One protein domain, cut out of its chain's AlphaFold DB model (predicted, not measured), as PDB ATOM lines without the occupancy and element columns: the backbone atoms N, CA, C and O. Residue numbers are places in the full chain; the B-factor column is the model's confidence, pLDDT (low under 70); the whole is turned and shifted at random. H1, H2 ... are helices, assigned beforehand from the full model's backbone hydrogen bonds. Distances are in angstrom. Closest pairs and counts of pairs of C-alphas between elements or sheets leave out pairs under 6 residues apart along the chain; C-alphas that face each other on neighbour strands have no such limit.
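Overview. This is residues 4 to 96 of the 99 residues of an uncharacterized protein of Firmicutes bacterium AM55-24TS (UniProt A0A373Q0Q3). Two lobes lie along one long axis, joined by the helix H4: at one end H1, H2 and H3 pack into a small crossed cluster, and at the other a long looping stretch, residues 59 to 83, folds back to H5. H5 lies away from the other four helices and packs on the loop near Asn 65 and Cys 66, while the same loop reaches out round Gly 75 to the far end of the long axis. The printed part has 93 residues with five named helices, H1 to H5 in that order along the chain, and no named strand; the class is all helix. It is only just compact, close to loose, with a radius of gyration of the C-alphas of 14.3 A, and elongated, with spans of 47 by 28 by 19 A.

Along the chain. H1 is residues 4 to 14, 15.5 A from first to last C-alpha, and begins with C-alpha 4 at (55.901, 19.090, -11.397). H2 is residues 19 to 26, 10.6 A long, and H3 is residues 30 to 39, 14.4 A long. H4, residues 46 to 58, is the longest helix with 13 residues and 18.5 A; its C-alpha 46 is at (50.914, 37.208, -4.113). H5 is residues 84 to 94, 15.5 A long, and ends with C-alpha 94 at (57.204, 19.979, 6.362).

Arrangement. H1 is the hub and touches H2, H3 and H4. H1 and H2 form a helical hairpin, running opposite ways at a tilt of 38 degrees, only just steep; their closest C-alphas, those of Ile 9 and Ile 22, are 6.5 A apart. H1 and H3 only just touch, with 3 pairs of C-alphas within 8 A, the closest being those of Ile 9 and Val 33 at 7.2 A; they are about perpendicular, at 75 degrees. H2 and H3 touch, closest at the C-alphas of Ala 23 and Leu 30, 5.2 A apart, and run opposite ways at a steep tilt of 69 degrees, only just short of about perpendicular. H4 touches H1, closest at the C-alphas of Leu 14 and Ala 50, 4.6 A apart, and is about perpendicular to it at 85 degrees. H2 and H4 are close but not clearly touching, with the C-alphas of Tyr 19 and Gly 46 8.0 A apart. The packing is mostly crossed: of the 4 touching pairs, 0 are at a shallow tilt. H3 and H4 are apart, and H5 is apart from H1, H2, H3 and H4. Every O i to N i+4 pair is within hydrogen-bond range in H1, H2, H3, H4 and H5.

Size, cuts and confidence. The two C-alphas farthest apart are those of Pro 29 and Gly 75, at 47.6 A. The printed part has no cut. The links H1 to H2 and H2 to H3 are tight, H3 to H4 is short, and H4 to H5 is long with 25 residues. The mean pLDDT of the printed part is 90.7, and residue 96 is the one printed residue under 70.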
ATOM      1  N   GLU A   4      54.981  18.599 -12.429       89.50
ATOM      2  CA  GLU A   4      55.901  19.090 -11.397       89.50
ATOM      3  C   GLU A   4      55.969  20.621 -11.411       89.50
ATOM      4  O   GLU A   4      55.930  21.262 -10.358       89.50
ATOM      5  N   GLN A   5      56.015  21.229 -12.602       92.94
ATOM      6  CA  GLN A   5      55.990  22.685 -12.750       92.94
ATOM      7  C   GLN A   5      54.669  23.279 -12.248       92.94
ATOM      8  O   GLN A   5      54.689  24.284 -11.537       92.94
ATOM      9  N   LYS A   6      53.522  22.654 -12.553       91.81
ATOM     10  CA  LYS A   6      52.208  23.098 -12.047       91.81
ATOM     11  C   LYS A   6      52.166  23.073 -10.520       91.81
ATOM     12  O   LYS A   6      51.740  24.051  -9.902       91.81
ATOM     13  N   ILE A   7      52.648  21.985  -9.915       89.69
ATOM     14  CA  ILE A   7      52.724  21.829  -8.457       89.69
ATOM     15  C   ILE A   7      53.595  22.934  -7.849       89.69
ATOM     16  O   ILE A   7      53.162  23.590  -6.897       89.69
ATOM     17  N   LYS A   8      54.780  23.188  -8.420       92.12
ATOM     18  CA  LYS A   8      55.691  24.239  -7.938       92.12
ATOM     19  C   LYS A   8      55.077  25.634  -8.051       92.12
ATOM     20  O   LYS A   8      55.083  26.356  -7.059       92.12
ATOM     21  N   ILE A   9      54.477  25.997  -9.190       94.44
ATOM     22  CA  ILE A   9      53.811  27.306  -9.343       94.44
ATOM     23  C   ILE A   9      52.730  27.486  -8.295       94.44
ATOM     24  O   ILE A   9      52.666  28.530  -7.648       94.44
ATOM     25  N   ARG A  10      51.871  26.474  -8.132       91.06
ATOM     26  CA  ARG A  10      50.780  26.534  -7.167       91.06
ATOM     27  C   ARG A  10      51.322  26.765  -5.764       91.06
ATOM     28  O   ARG A  10      50.848  27.676  -5.101       91.06
ATOM     29  N   ARG A  11      52.320  25.988  -5.340       89.31
ATOM     30  CA  ARG A  11      52.931  26.139  -4.016       89.31
ATOM     31  C   ARG A  11      53.517  27.535  -3.830       89.31
ATOM     32  O   ARG A  11      53.074  28.248  -2.943       89.31
ATOM     33  N   MET A  12      54.377  27.978  -4.748       93.62
ATOM     34  CA  MET A  12      54.983  29.307  -4.668       93.62
ATOM     35  C   MET A  12      53.928  30.425  -4.610       93.62
ATOM     36  O   MET A  12      54.114  31.398  -3.885       93.62
ATOM     37  N   ARG A  13      52.807  30.299  -5.337       94.19
ATOM     38  CA  ARG A  13      51.690  31.256  -5.253       94.19
ATOM     39  C   ARG A  13      51.010  31.268  -3.890       94.19
ATOM     40  O   ARG A  13      50.671  32.351  -3.425       94.19
ATOM     41  N   LEU A  14      50.789  30.100  -3.292       88.69
ATOM     42  CA  LEU A  14      50.207  29.987  -1.952       88.69
ATOM     43  C   LEU A  14      51.177  30.459  -0.862       88.69
ATOM     44  O   LEU A  14      50.718  30.948   0.157       88.69
ATOM     45  N   ASP A  15      52.481  30.420  -1.128       88.56
ATOM     46  CA  ASP A  15      53.521  31.000  -0.267       88.56
ATOM     47  C   ASP A  15      53.692  32.521  -0.492       88.56
ATOM     48  O   ASP A  15      54.566  33.158   0.088       88.56
ATOM     49  N   GLY A  16      52.892  33.124  -1.376       92.50
ATOM     50  CA  GLY A  16      52.849  34.574  -1.575       92.50
ATOM     51  C   GLY A  16      53.741  35.114  -2.688       92.50
ATOM     52  O   GLY A  16      53.795  36.326  -2.907       92.50
ATOM     53  N   ASN A  17      54.398  34.249  -3.460       95.50
ATOM     54  CA  ASN A  17      55.318  34.684  -4.508       95.50
ATOM     55  C   ASN A  17      54.588  35.329  -5.695       95.50
ATOM     56  O   ASN A  17      53.528  34.881  -6.150       95.50
ATOM     57  N   GLY A  18      55.188  36.385  -6.245       95.56
ATOM     58  CA  GLY A  18      54.714  37.054  -7.456       95.56
ATOM     59  C   GLY A  18      55.029  36.272  -8.736       95.56
ATOM     60  O   GLY A  18      55.949  35.460  -8.785       95.56
ATOM     61  N   TYR A  19      54.299  36.557  -9.819       96.94
ATOM     62  CA  TYR A  19      54.467  35.848 -11.095       96.94
ATOM     63  C   TYR A  19      55.879  35.950 -11.678       96.94
ATOM     64  O   TYR A  19      56.361  34.972 -12.238       96.94
ATOM     65  N   LYS A  20      56.537  37.114 -11.542       96.94
ATOM     66  CA  LYS A  20      57.907  37.327 -12.038       96.94
ATOM     67  C   LYS A  20      58.901  36.405 -11.333       96.94
ATOM     68  O   LYS A  20      59.635  35.701 -12.010       96.94
ATOM     69  N   HIS A  21      58.857  36.354 -10.001       97.25
ATOM     70  CA  HIS A  21      59.740  35.493  -9.217       97.25
ATOM     71  C   HIS A  21      59.557  34.018  -9.600       97.25
ATOM     72  O   HIS A  21      60.518  33.345  -9.945       97.25
ATOM     73  N   ILE A  22      58.307  33.551  -9.676       96.75
ATOM     74  CA  ILE A  22      57.987  32.172 -10.073       96.75
ATOM     75  C   ILE A  22      58.491  31.847 -11.487       96.75
ATOM     76  O   ILE A  22      59.035  30.767 -11.713       96.75
ATOM     77  N   ALA A  23      58.294  32.762 -12.438       97.44
ATOM     78  CA  ALA A  23      58.745  32.594 -13.818       97.44
ATOM     79  C   ALA A  23      60.268  32.420 -13.889       97.44
ATOM     80  O   ALA A  23      60.742  31.488 -14.538       97.44
ATOM     81  N   SER A  24      61.016  33.252 -13.160       97.38
ATOM     82  CA  SER A  24      62.474  33.161 -13.070       97.38
ATOM     83  C   SER A  24      62.936  31.867 -12.394       97.38
ATOM     84  O   SER A  24      63.776  31.166 -12.948       97.38
ATOM     85  N   THR A  25      62.357  31.494 -11.247       96.75
ATOM     86  CA  THR A  25      62.751  30.286 -10.497       96.75
ATOM     87  C   THR A  25      62.520  28.996 -11.281       96.75
ATOM     88  O   THR A  25      63.282  28.043 -11.144       96.75
ATOM     89  N   LEU A  26      61.452  28.934 -12.077       95.81
ATOM     90  CA  LEU A  26      61.085  27.725 -12.820       95.81
ATOM     91  C   LEU A  26      61.558  27.733 -14.274       95.81
ATOM     92  O   LEU A  26      61.269  26.770 -14.983       95.81
ATOM     93  N   ILE A  27      62.249  28.794 -14.708       96.25
ATOM     94  CA  ILE A  27      62.685  29.003 -16.097       96.25
ATOM     95  C   ILE A  27      61.486  28.834 -17.045       96.25
ATOM     96  O   ILE A  27      61.467  28.032 -17.977       96.25
ATOM     97  N   LEU A  28      60.413  29.564 -16.739       96.06
ATOM     98  CA  LEU A  28      59.162  29.538 -17.489       96.06
ATOM     99  C   LEU A  28      58.819  30.931 -18.013       96.06
ATOM    100  O   LEU A  28      59.026  31.918 -17.307       96.06
ATOM    101  N   PRO A  29      58.184  31.039 -19.194       97.44
ATOM    102  CA  PRO A  29      57.648  32.313 -19.647       97.44
ATOM    103  C   PRO A  29      56.640  32.881 -18.642       97.44
ATOM    104  O   PRO A  29      55.753  32.174 -18.148       97.44
ATOM    105  N   LEU A  30      56.723  34.190 -18.381       97.38
ATOM    106  CA  LEU A  30      55.803  34.886 -17.476       97.38
ATOM    107  C   LEU A  30      54.334  34.707 -17.894       97.38
ATOM    108  O   LEU A  30      53.453  34.553 -17.044       97.38
ATOM    109  N   SER A  31      54.067  34.702 -19.202       96.62
ATOM    110  CA  SER A  31      52.746  34.448 -19.787       96.62
ATOM    111  C   SER A  31      52.199  33.072 -19.399       96.62
ATOM    112  O   SER A  31      51.027  32.960 -19.037       96.62
ATOM    113  N   THR A  32      53.050  32.047 -19.374       96.81
ATOM    114  CA  THR A  32      52.694  30.686 -18.958       96.81
ATOM    115  C   THR A  32      52.288  30.647 -17.487       96.81
ATOM    116  O   THR A  32      51.242  30.083 -17.155       96.81
ATOM    117  N   VAL A  33      53.058  31.295 -16.603       96.69
ATOM    118  CA  VAL A  33      52.727  31.384 -15.169       96.69
ATOM    119  C   VAL A  33      51.407  32.128 -14.962       96.69
ATOM    120  O   VAL A  33      50.533  31.636 -14.243       96.69
ATOM    121  N   LYS A  34      51.217  33.275 -15.629       95.81
ATOM    122  CA  LYS A  34      49.968  34.055 -15.567       95.81
ATOM    123  C   LYS A  34      48.766  33.240 -16.051       95.81
ATOM    124  O   LYS A  34      47.750  33.191 -15.362       95.81
ATOM    125  N   SER A  35      48.887  32.575 -17.201       96.38
ATOM    126  CA  SER A  35      47.820  31.754 -17.787       96.38
ATOM    127  C   SER A  35      47.449  30.570 -16.889       96.38
ATOM    128  O   SER A  35      46.265  30.290 -16.678       96.38
ATOM    129  N   TYR A  36      48.442  29.905 -16.290       95.44
ATOM    130  CA  TYR A  36      48.192  28.864 -15.294       95.44
ATOM    131  C   TYR A  36      47.459  29.424 -14.068       95.44
ATOM    132  O   TYR A  36      46.416  28.890 -13.688       95.44
ATOM    133  N   CYS A  37      47.948  30.518 -13.479       94.12
ATOM    134  CA  CYS A  37      47.342  31.104 -12.281       94.12
ATOM    135  C   CYS A  37      45.907  31.582 -12.532       94.12
ATOM    136  O   CYS A  37      45.039  31.342 -11.695       94.12
ATOM    137  N   LYS A  38      45.638  32.184 -13.700       94.06
ATOM    138  CA  LYS A  38      44.296  32.625 -14.107       94.06
ATOM    139  C   LYS A  38      43.305  31.463 -14.151       94.06
ATOM    140  O   LYS A  38      42.242  31.554 -13.547       94.06
ATOM    141  N   ARG A  39      43.674  30.352 -14.798       91.69
ATOM    142  CA  ARG A  39      42.813  29.159 -14.914       91.69
ATOM    143  C   ARG A  39      42.597  28.413 -13.595       91.69
ATOM    144  O   ARG A  39      41.650  27.648 -13.490       91.69
ATOM    145  N   ASN A  40      43.461  28.628 -12.602       86.38
ATOM    146  CA  ASN A  40      43.420  27.929 -11.314       86.38
ATOM    147  C   ASN A  40      42.993  28.830 -10.141       86.38
ATOM    148  O   ASN A  40      43.150  28.434  -8.988       86.38
ATOM    149  N   GLY A  41      42.486  30.040 -10.408       84.19
ATOM    150  CA  GLY A  41      42.008  30.951  -9.361       84.19
ATOM    151  C   GLY A  41      43.108  31.500  -8.444       84.19
ATOM    152  O   GLY A  41      42.820  31.946  -7.343       84.19
ATOM    153  N   LEU A  42      44.369  31.491  -8.887       88.25
ATOM    154  CA  LEU A  42      45.529  32.019  -8.148       88.25
ATOM    155  C   LEU A  42      45.850  33.463  -8.572       88.25
ATOM    156  O   LEU A  42      47.018  33.868  -8.664       88.25
ATOM    157  N   VAL A  43      44.810  34.221  -8.919       89.06
ATOM    158  CA  VAL A  43      44.897  35.597  -9.424       89.06
ATOM    159  C   VAL A  43      45.092  36.602  -8.293       89.06
ATOM    160  O   VAL A  43      44.735  36.337  -7.153       89.06
ATOM    161  N   GLY A  44      45.664  37.759  -8.620       91.19
ATOM    162  CA  GLY A  44      45.862  38.856  -7.675       91.19
ATOM    163  C   GLY A  44      47.268  38.921  -7.080       91.19
ATOM    164  O   GLY A  44      48.200  38.232  -7.512       91.19
ATOM    165  N   VAL A  45      47.425  39.794  -6.090       91.38
ATOM    166  CA  VAL A  45      48.702  40.071  -5.424       91.38
ATOM    167  C   VAL A  45      49.134  38.849  -4.609       91.38
ATOM    168  O   VAL A  45      48.325  38.256  -3.904       91.38
ATOM    169  N   GLY A  46      50.399  38.436  -4.738       88.50
ATOM    170  CA  GLY A  46      50.914  37.208  -4.113       88.50
ATOM    171  C   GLY A  46      50.644  37.113  -2.611       88.50
ATOM    172  O   GLY A  46      49.942  36.184  -2.216       88.50
ATOM    173  N   PRO A  47      51.076  38.092  -1.799       89.31
ATOM    174  CA  PRO A  47      50.778  38.118  -0.367       89.31
ATOM    175  C   PRO A  47      49.287  37.980  -0.019       89.31
ATOM    176  O   PRO A  47      48.935  37.278   0.922       89.31
ATOM    177  N   VAL A  48      48.394  38.581  -0.814       89.25
ATOM    178  CA  VAL A  48      46.938  38.475  -0.611       89.25
ATOM    179  C   VAL A  48      46.441  37.056  -0.905       89.25
ATOM    180  O   VAL A  48      45.600  36.531  -0.182       89.25
ATOM    181  N   VAL A  49      46.977  36.401  -1.940       88.06
ATOM    182  CA  VAL A  49      46.658  34.995  -2.241       88.06
ATOM    183  C   VAL A  49      47.115  34.065  -1.118       88.06
ATOM    184  O   VAL A  49      46.361  33.163  -0.755       88.06
ATOM    185  N   ALA A  50      48.299  34.300  -0.548       87.56
ATOM    186  CA  ALA A  50      48.790  33.544   0.603       87.56
ATOM    187  C   ALA A  50      47.887  33.728   1.826       87.56
ATOM    188  O   ALA A  50      47.359  32.753   2.356       87.56
ATOM    189  N   MET A  51      47.598  34.981   2.189       87.62
ATOM    190  CA  MET A  51      46.719  35.306   3.314       87.62
ATOM    191  C   MET A  51      45.331  34.666   3.160       87.62
ATOM    192  O   MET A  51      44.837  34.017   4.079       87.62
ATOM    193  N   ASN A  52      44.715  34.777   1.979       87.19
ATOM    194  CA  ASN A  52      43.411  34.167   1.711       87.19
ATOM    195  C   ASN A  52      43.445  32.637   1.816       87.19
ATOM    196  O   ASN A  52      42.479  32.023   2.283       87.19
ATOM    197  N   ASN A  53      44.541  32.011   1.382       86.94
ATOM    198  CA  ASN A  53      44.737  30.576   1.534       86.94
ATOM    199  C   ASN A  53      44.843  30.188   3.013       86.94
ATOM    200  O   ASN A  53      44.144  29.267   3.439       86.94
ATOM    201  N   ASP A  54      45.634  30.914   3.800       86.75
ATOM    202  CA  ASP A  54      45.817  30.643   5.228       86.75
ATOM    203  C   ASP A  54      44.514  30.801   6.011       86.75
ATOM    204  O   ASP A  54      44.134  29.894   6.757       86.75
ATOM    205  N   VAL A  55      43.760  31.880   5.770       90.62
ATOM    206  CA  VAL A  55      42.426  32.072   6.366       90.62
ATOM    207  C   VAL A  55      41.483  30.936   5.962       90.62
ATOM    208  O   VAL A  55      40.784  30.370   6.803       90.62
ATOM    209  N   SER A  56      41.490  30.528   4.691       88.38
ATOM    210  CA  SER A  56      40.645  29.423   4.217       88.38
ATOM    211  C   SER A  56      41.011  28.080   4.861       88.38
ATOM    212  O   SER A  56      40.127  27.251   5.101       88.38
ATOM    213  N   VAL A  57      42.294  27.845   5.150       89.00
ATOM    214  CA  VAL A  57      42.776  26.655   5.868       89.00
ATOM    215  C   VAL A  57      42.381  26.708   7.345       89.00
ATOM    216  O   VAL A  57      41.902  25.702   7.869       89.00
ATOM    217  N   GLN A  58      42.531  27.861   8.001       88.50
ATOM    218  CA  GLN A  58      42.134  28.100   9.398       88.50
ATOM    219  C   GLN A  58      40.631  27.863   9.605       88.50
ATOM    220  O   GLN A  58      40.224  27.142  10.514       88.50
ATOM    221  N   LEU A  59      39.800  28.375   8.691       90.50
ATOM    222  CA  LEU A  59      38.351  28.152   8.701       90.50
ATOM    223  C   LEU A  59      37.955  26.712   8.324       90.50
ATOM    224  O   LEU A  59      36.785  26.334   8.437       90.50
ATOM    225  N   GLY A  60      38.911  25.887   7.884       90.38
ATOM    226  CA  GLY A  60      38.680  24.520   7.429       90.38
ATOM    227  C   GLY A  60      37.921  24.444   6.104       90.38
ATOM    228  O   GLY A  60      37.319  23.417   5.808       90.38
ATOM    229  N   LEU A  61      37.900  25.504   5.298       91.69
ATOM    230  CA  LEU A  61      37.194  25.525   4.013       91.69
ATOM    231  C   LEU A  61      37.939  24.719   2.945       91.69
ATOM    232  O   LEU A  61      37.313  24.108   2.074       91.69
ATOM    233  N   ILE A  62      39.271  24.691   3.022       91.44
ATOM    234  CA  ILE A  62      40.139  24.011   2.060       91.44
ATOM    235  C   ILE A  62      41.173  23.111   2.741       91.44
ATOM    236  O   ILE A  62      41.543  23.289   3.896       91.44
ATOM    237  N   CYS A  63      41.650  22.118   1.995       91.62
ATOM    238  CA  CYS A  63      42.691  21.193   2.412       91.62
ATOM    239  C   CYS A  63      44.021  21.927   2.585       91.62
ATOM    240  O   CYS A  63      44.516  22.520   1.627       91.62
ATOM    241  N   ARG A  64      44.659  21.767   3.749       89.31
ATOM    242  CA  ARG A  64      45.967  22.371   4.047       89.31
ATOM    243  C   ARG A  64      47.070  21.998   3.045       89.31
ATOM    244  O   ARG A  64      47.953  22.797   2.784       89.31
ATOM    245  N   ASN A  65      47.015  20.799   2.461       88.50
ATOM    246  CA  ASN A  65      48.037  20.343   1.512       88.50
ATOM    247  C   ASN A  65      47.767  20.791   0.067       88.50
ATOM    248  O   ASN A  65      48.633  21.321  -0.618       88.50
ATOM    249  N   CYS A  66      46.559  20.526  -0.438       83.94
ATOM    250  CA  CYS A  66      46.256  20.648  -1.869       83.94
ATOM    251  C   CYS A  66      45.224  21.733  -2.193       83.94
ATOM    252  O   CYS A  66      44.853  21.876  -3.354       83.94
ATOM    253  N   GLY A  67      44.716  22.454  -1.188       84.25
ATOM    254  CA  GLY A  67      43.694  23.502  -1.293       84.25
ATOM    255  C   GLY A  67      42.346  23.090  -1.894       84.25
ATOM    256  O   GLY A  67      41.539  23.957  -2.211       84.25
ATOM    257  N   LYS A  68      42.058  21.790  -2.054       86.88
ATOM    258  CA  LYS A  68      40.710  21.325  -2.425       86.88
ATOM    259  C   LYS A  68      39.706  21.671  -1.328       86.88
ATOM    260  O   LYS A  68      40.027  21.503  -0.153       86.88
ATOM    261  N   ARG A  69      38.483  22.065  -1.702       89.50
ATOM    262  CA  ARG A  69      37.394  22.311  -0.742       89.50
ATOM    263  C   ARG A  69      37.136  21.081   0.126       89.50
ATOM    264  O   ARG A  69      37.079  19.956  -0.379       89.50
ATOM    265  N   LEU A  70      36.976  21.298   1.426       93.38
ATOM    266  CA  LEU A  70      36.668  20.238   2.377       93.38
ATOM    267  C   LEU A  70      35.158  20.086   2.528       93.38
ATOM    268  O   LEU A  70      34.433  21.052   2.738       93.38
ATOM    269  N   LYS A  71      34.694  18.839   2.442       91.94
ATOM    270  CA  LYS A  71      33.328  18.459   2.808       91.94
ATOM    271  C   LYS A  71      33.338  17.961   4.249       91.94
ATOM    272  O   LYS A  71      33.873  16.876   4.526       91.94
ATOM    273  N   HIS A  72      32.783  18.769   5.145       91.06
ATOM    274  CA  HIS A  72      32.582  18.407   6.547       91.06
ATOM    275  C   HIS A  72      31.314  17.578   6.702       91.06
ATOM    276  O   HIS A  72      30.362  17.733   5.942       91.06
ATOM    277  N   THR A  73      31.321  16.688   7.687       90.56
ATOM    278  CA  THR A  73      30.155  15.888   8.062       90.56
ATOM    279  C   THR A  73      29.668  16.404   9.406       90.56
ATOM    280  O   THR A  73      30.477  16.537  10.325       90.56
ATOM    281  N   ALA A  74      28.374  16.711   9.512       91.81
ATOM    282  CA  ALA A  74      27.771  17.139  10.772       91.81
ATOM    283  C   ALA A  74      28.053  16.111  11.885       91.81
ATOM    284  O   ALA A  74      28.119  14.908  11.626       91.81
ATOM    285  N   GLY A  75      28.302  16.590  13.105       90.94
ATOM    286  CA  GLY A  75      28.638  15.741  14.256       90.94
ATOM    287  C   GLY A  75      30.050  15.132  14.249       90.94
ATOM    288  O   GLY A  75      30.421  14.463  15.208       90.94
ATOM    289  N   LYS A  76      30.872  15.360  13.213       89.44
ATOM    290  CA  LYS A  76      32.276  14.912  13.176       89.44
ATOM    291  C   LYS A  76      33.245  16.082  13.309       89.44
ATOM    292  O   LYS A  76      32.943  17.214  12.933       89.44
ATOM    293  N   LYS A  77      34.457  15.789  13.796       87.38
ATOM    294  CA  LYS A  77      35.558  16.761  13.824       87.38
ATOM    295  C   LYS A  77      35.793  17.330  12.422       87.38
ATOM    296  O   LYS A  77      35.792  16.590  11.432       87.38
ATOM    297  N   ARG A  78      36.019  18.645  12.352       89.25
ATOM    298  CA  ARG A  78      36.341  19.331  11.096       89.25
ATOM    299  C   ARG A  78      37.590  18.721  10.472       89.25
ATOM    300  O   ARG A  78      38.576  18.435  11.151       89.25
ATOM    301  N   LYS A  79      37.544  18.531   9.156       90.75
ATOM    302  CA  LYS A  79      38.692  18.030   8.399       90.75
ATOM    303  C   LYS A  79      39.734  19.138   8.250       90.75
ATOM    304  O   LYS A  79      39.387  20.300   8.092       90.75
ATOM    305  N   VAL A  80      41.002  18.737   8.230       92.00
ATOM    306  CA  VAL A  80      42.142  19.595   7.845       92.00
ATOM    307  C   VAL A  80      42.687  19.192   6.468       92.00
ATOM    308  O   VAL A  80      43.197  20.015   5.709       92.00
ATOM    309  N   PHE A  81      42.531  17.916   6.107       93.50
ATOM    310  CA  PHE A  81      42.990  17.341   4.845       93.50
ATOM    311  C   PHE A  81      41.831  16.678   4.100       93.50
ATOM    312  O   PHE A  81      40.927  16.116   4.717       93.50
ATOM    313  N   CYS A  82      41.862  16.714   2.765       92.44
ATOM    314  CA  CYS A  82      40.825  16.080   1.946       92.44
ATOM    315  C   CYS A  82      40.975  14.553   1.851       92.44
ATOM    316  O   CYS A  82      40.040  13.885   1.426       92.44
ATOM    317  N   SER A  83      42.149  14.010   2.189       93.44
ATOM    318  CA  SER A  83      42.457  12.577   2.157       93.44
ATOM    319  C   SER A  83      43.713  12.257   2.971       93.44
ATOM    320  O   SER A  83      44.543  13.141   3.214       93.44
ATOM    321  N   ASP A  84      43.903  10.981   3.320       93.19
ATOM    322  CA  ASP A  84      45.122  10.513   3.992       93.19
ATOM    323  C   ASP A  84      46.381  10.749   3.154       93.19
ATOM    324  O   ASP A  84      47.422  11.114   3.697       93.19
ATOM    325  N   LYS A  85      46.282  10.637   1.822       93.19
ATOM    326  CA  LYS A  85      47.376  10.985   0.904       93.19
ATOM    327  C   LYS A  85      47.845  12.426   1.119       93.19
ATOM    328  O   LYS A  85      49.041  12.665   1.246       93.19
ATOM    329  N   CYS A  86      46.910  13.376   1.204       91.62
ATOM    330  CA  CYS A  86      47.241  14.781   1.448       91.62
ATOM    331  C   CYS A  86      47.827  15.019   2.840       91.62
ATOM    332  O   CYS A  86      48.744  15.826   2.967       91.62
ATOM    333  N   ARG A  87      47.335  14.310   3.865       92.75
ATOM    334  CA  ARG A  87      47.914  14.370   5.213       92.75
ATOM    335  C   ARG A  87      49.378  13.922   5.197       92.75
ATOM    336  O   ARG A  87      50.235  14.653   5.674       92.75
ATOM    337  N   LYS A  88      49.664  12.751   4.615       91.81
ATOM    338  CA  LYS A  88      51.024  12.189   4.532       91.81
ATOM    339  C   LYS A  88      51.971  13.097   3.743       91.81
ATOM    340  O   LYS A  88      53.041  13.429   4.231       91.81
ATOM    341  N   GLN A  89      51.555  13.548   2.558       89.00
ATOM    342  CA  GLN A  89      52.364  14.441   1.720       89.00
ATOM    343  C   GLN A  89      52.731  15.742   2.436       89.00
ATOM    344  O   GLN A  89      53.879  16.165   2.362       89.00
ATOM    345  N   TYR A  90      51.775  16.348   3.148       89.12
ATOM    346  CA  TYR A  90      52.031  17.568   3.904       89.12
ATOM    347  C   TYR A  90      53.114  17.352   4.959       89.12
ATOM    348  O   TYR A  90      54.082  18.107   5.002       89.12
ATOM    349  N   TRP A  91      52.984  16.299   5.770       88.12
ATOM    350  CA  TRP A  91      53.946  16.018   6.832       88.12
ATOM    351  C   TRP A  91      55.318  15.611   6.298       88.12
ATOM    352  O   TRP A  91      56.312  16.107   6.808       88.12
ATOM    353  N   ASN A  92      55.403  14.821   5.225       86.75
ATOM    354  CA  ASN A  92      56.693  14.485   4.605       86.75
ATOM    355  C   ASN A  92      57.446  15.733   4.123       86.75
ATOM    356  O   ASN A  92      58.670  15.792   4.192       86.75
ATOM    357  N   LEU A  93      56.699  16.724   3.634       80.69
ATOM    358  CA  LEU A  93      57.241  17.954   3.071       80.69
ATOM    359  C   LEU A  93      57.643  18.987   4.134       80.69
ATOM    360  O   LEU A  93      58.519  19.800   3.860       80.69
ATOM    361  N   HIS A  94      56.995  18.978   5.304       77.94
ATOM    362  CA  HIS A  94      57.204  19.979   6.362       77.94
ATOM    363  C   HIS A  94      57.988  19.444   7.567       77.94
ATOM    364  O   HIS A  94      58.645  20.227   8.240       77.94
ATOM    365  N   ASN A  95      57.976  18.131   7.819       71.31
ATOM    366  CA  ASN A  95      58.681  17.518   8.950       71.31
ATOM    367  C   ASN A  95      59.992  16.831   8.543       71.31
ATOM    368  O   ASN A  95      60.564  16.124   9.364       71.31
ATOM    369  N   GLY A  96      60.453  17.020   7.299       55.53
ATOM    370  CA  GLY A  96      61.746  16.530   6.816       55.53
ATOM    371  C   GLY A  96      61.928  15.028   7.021       55.53
ATOM    372  O   GLY A  96      62.634  14.639   7.940       55.53
TER     373      GLY A  96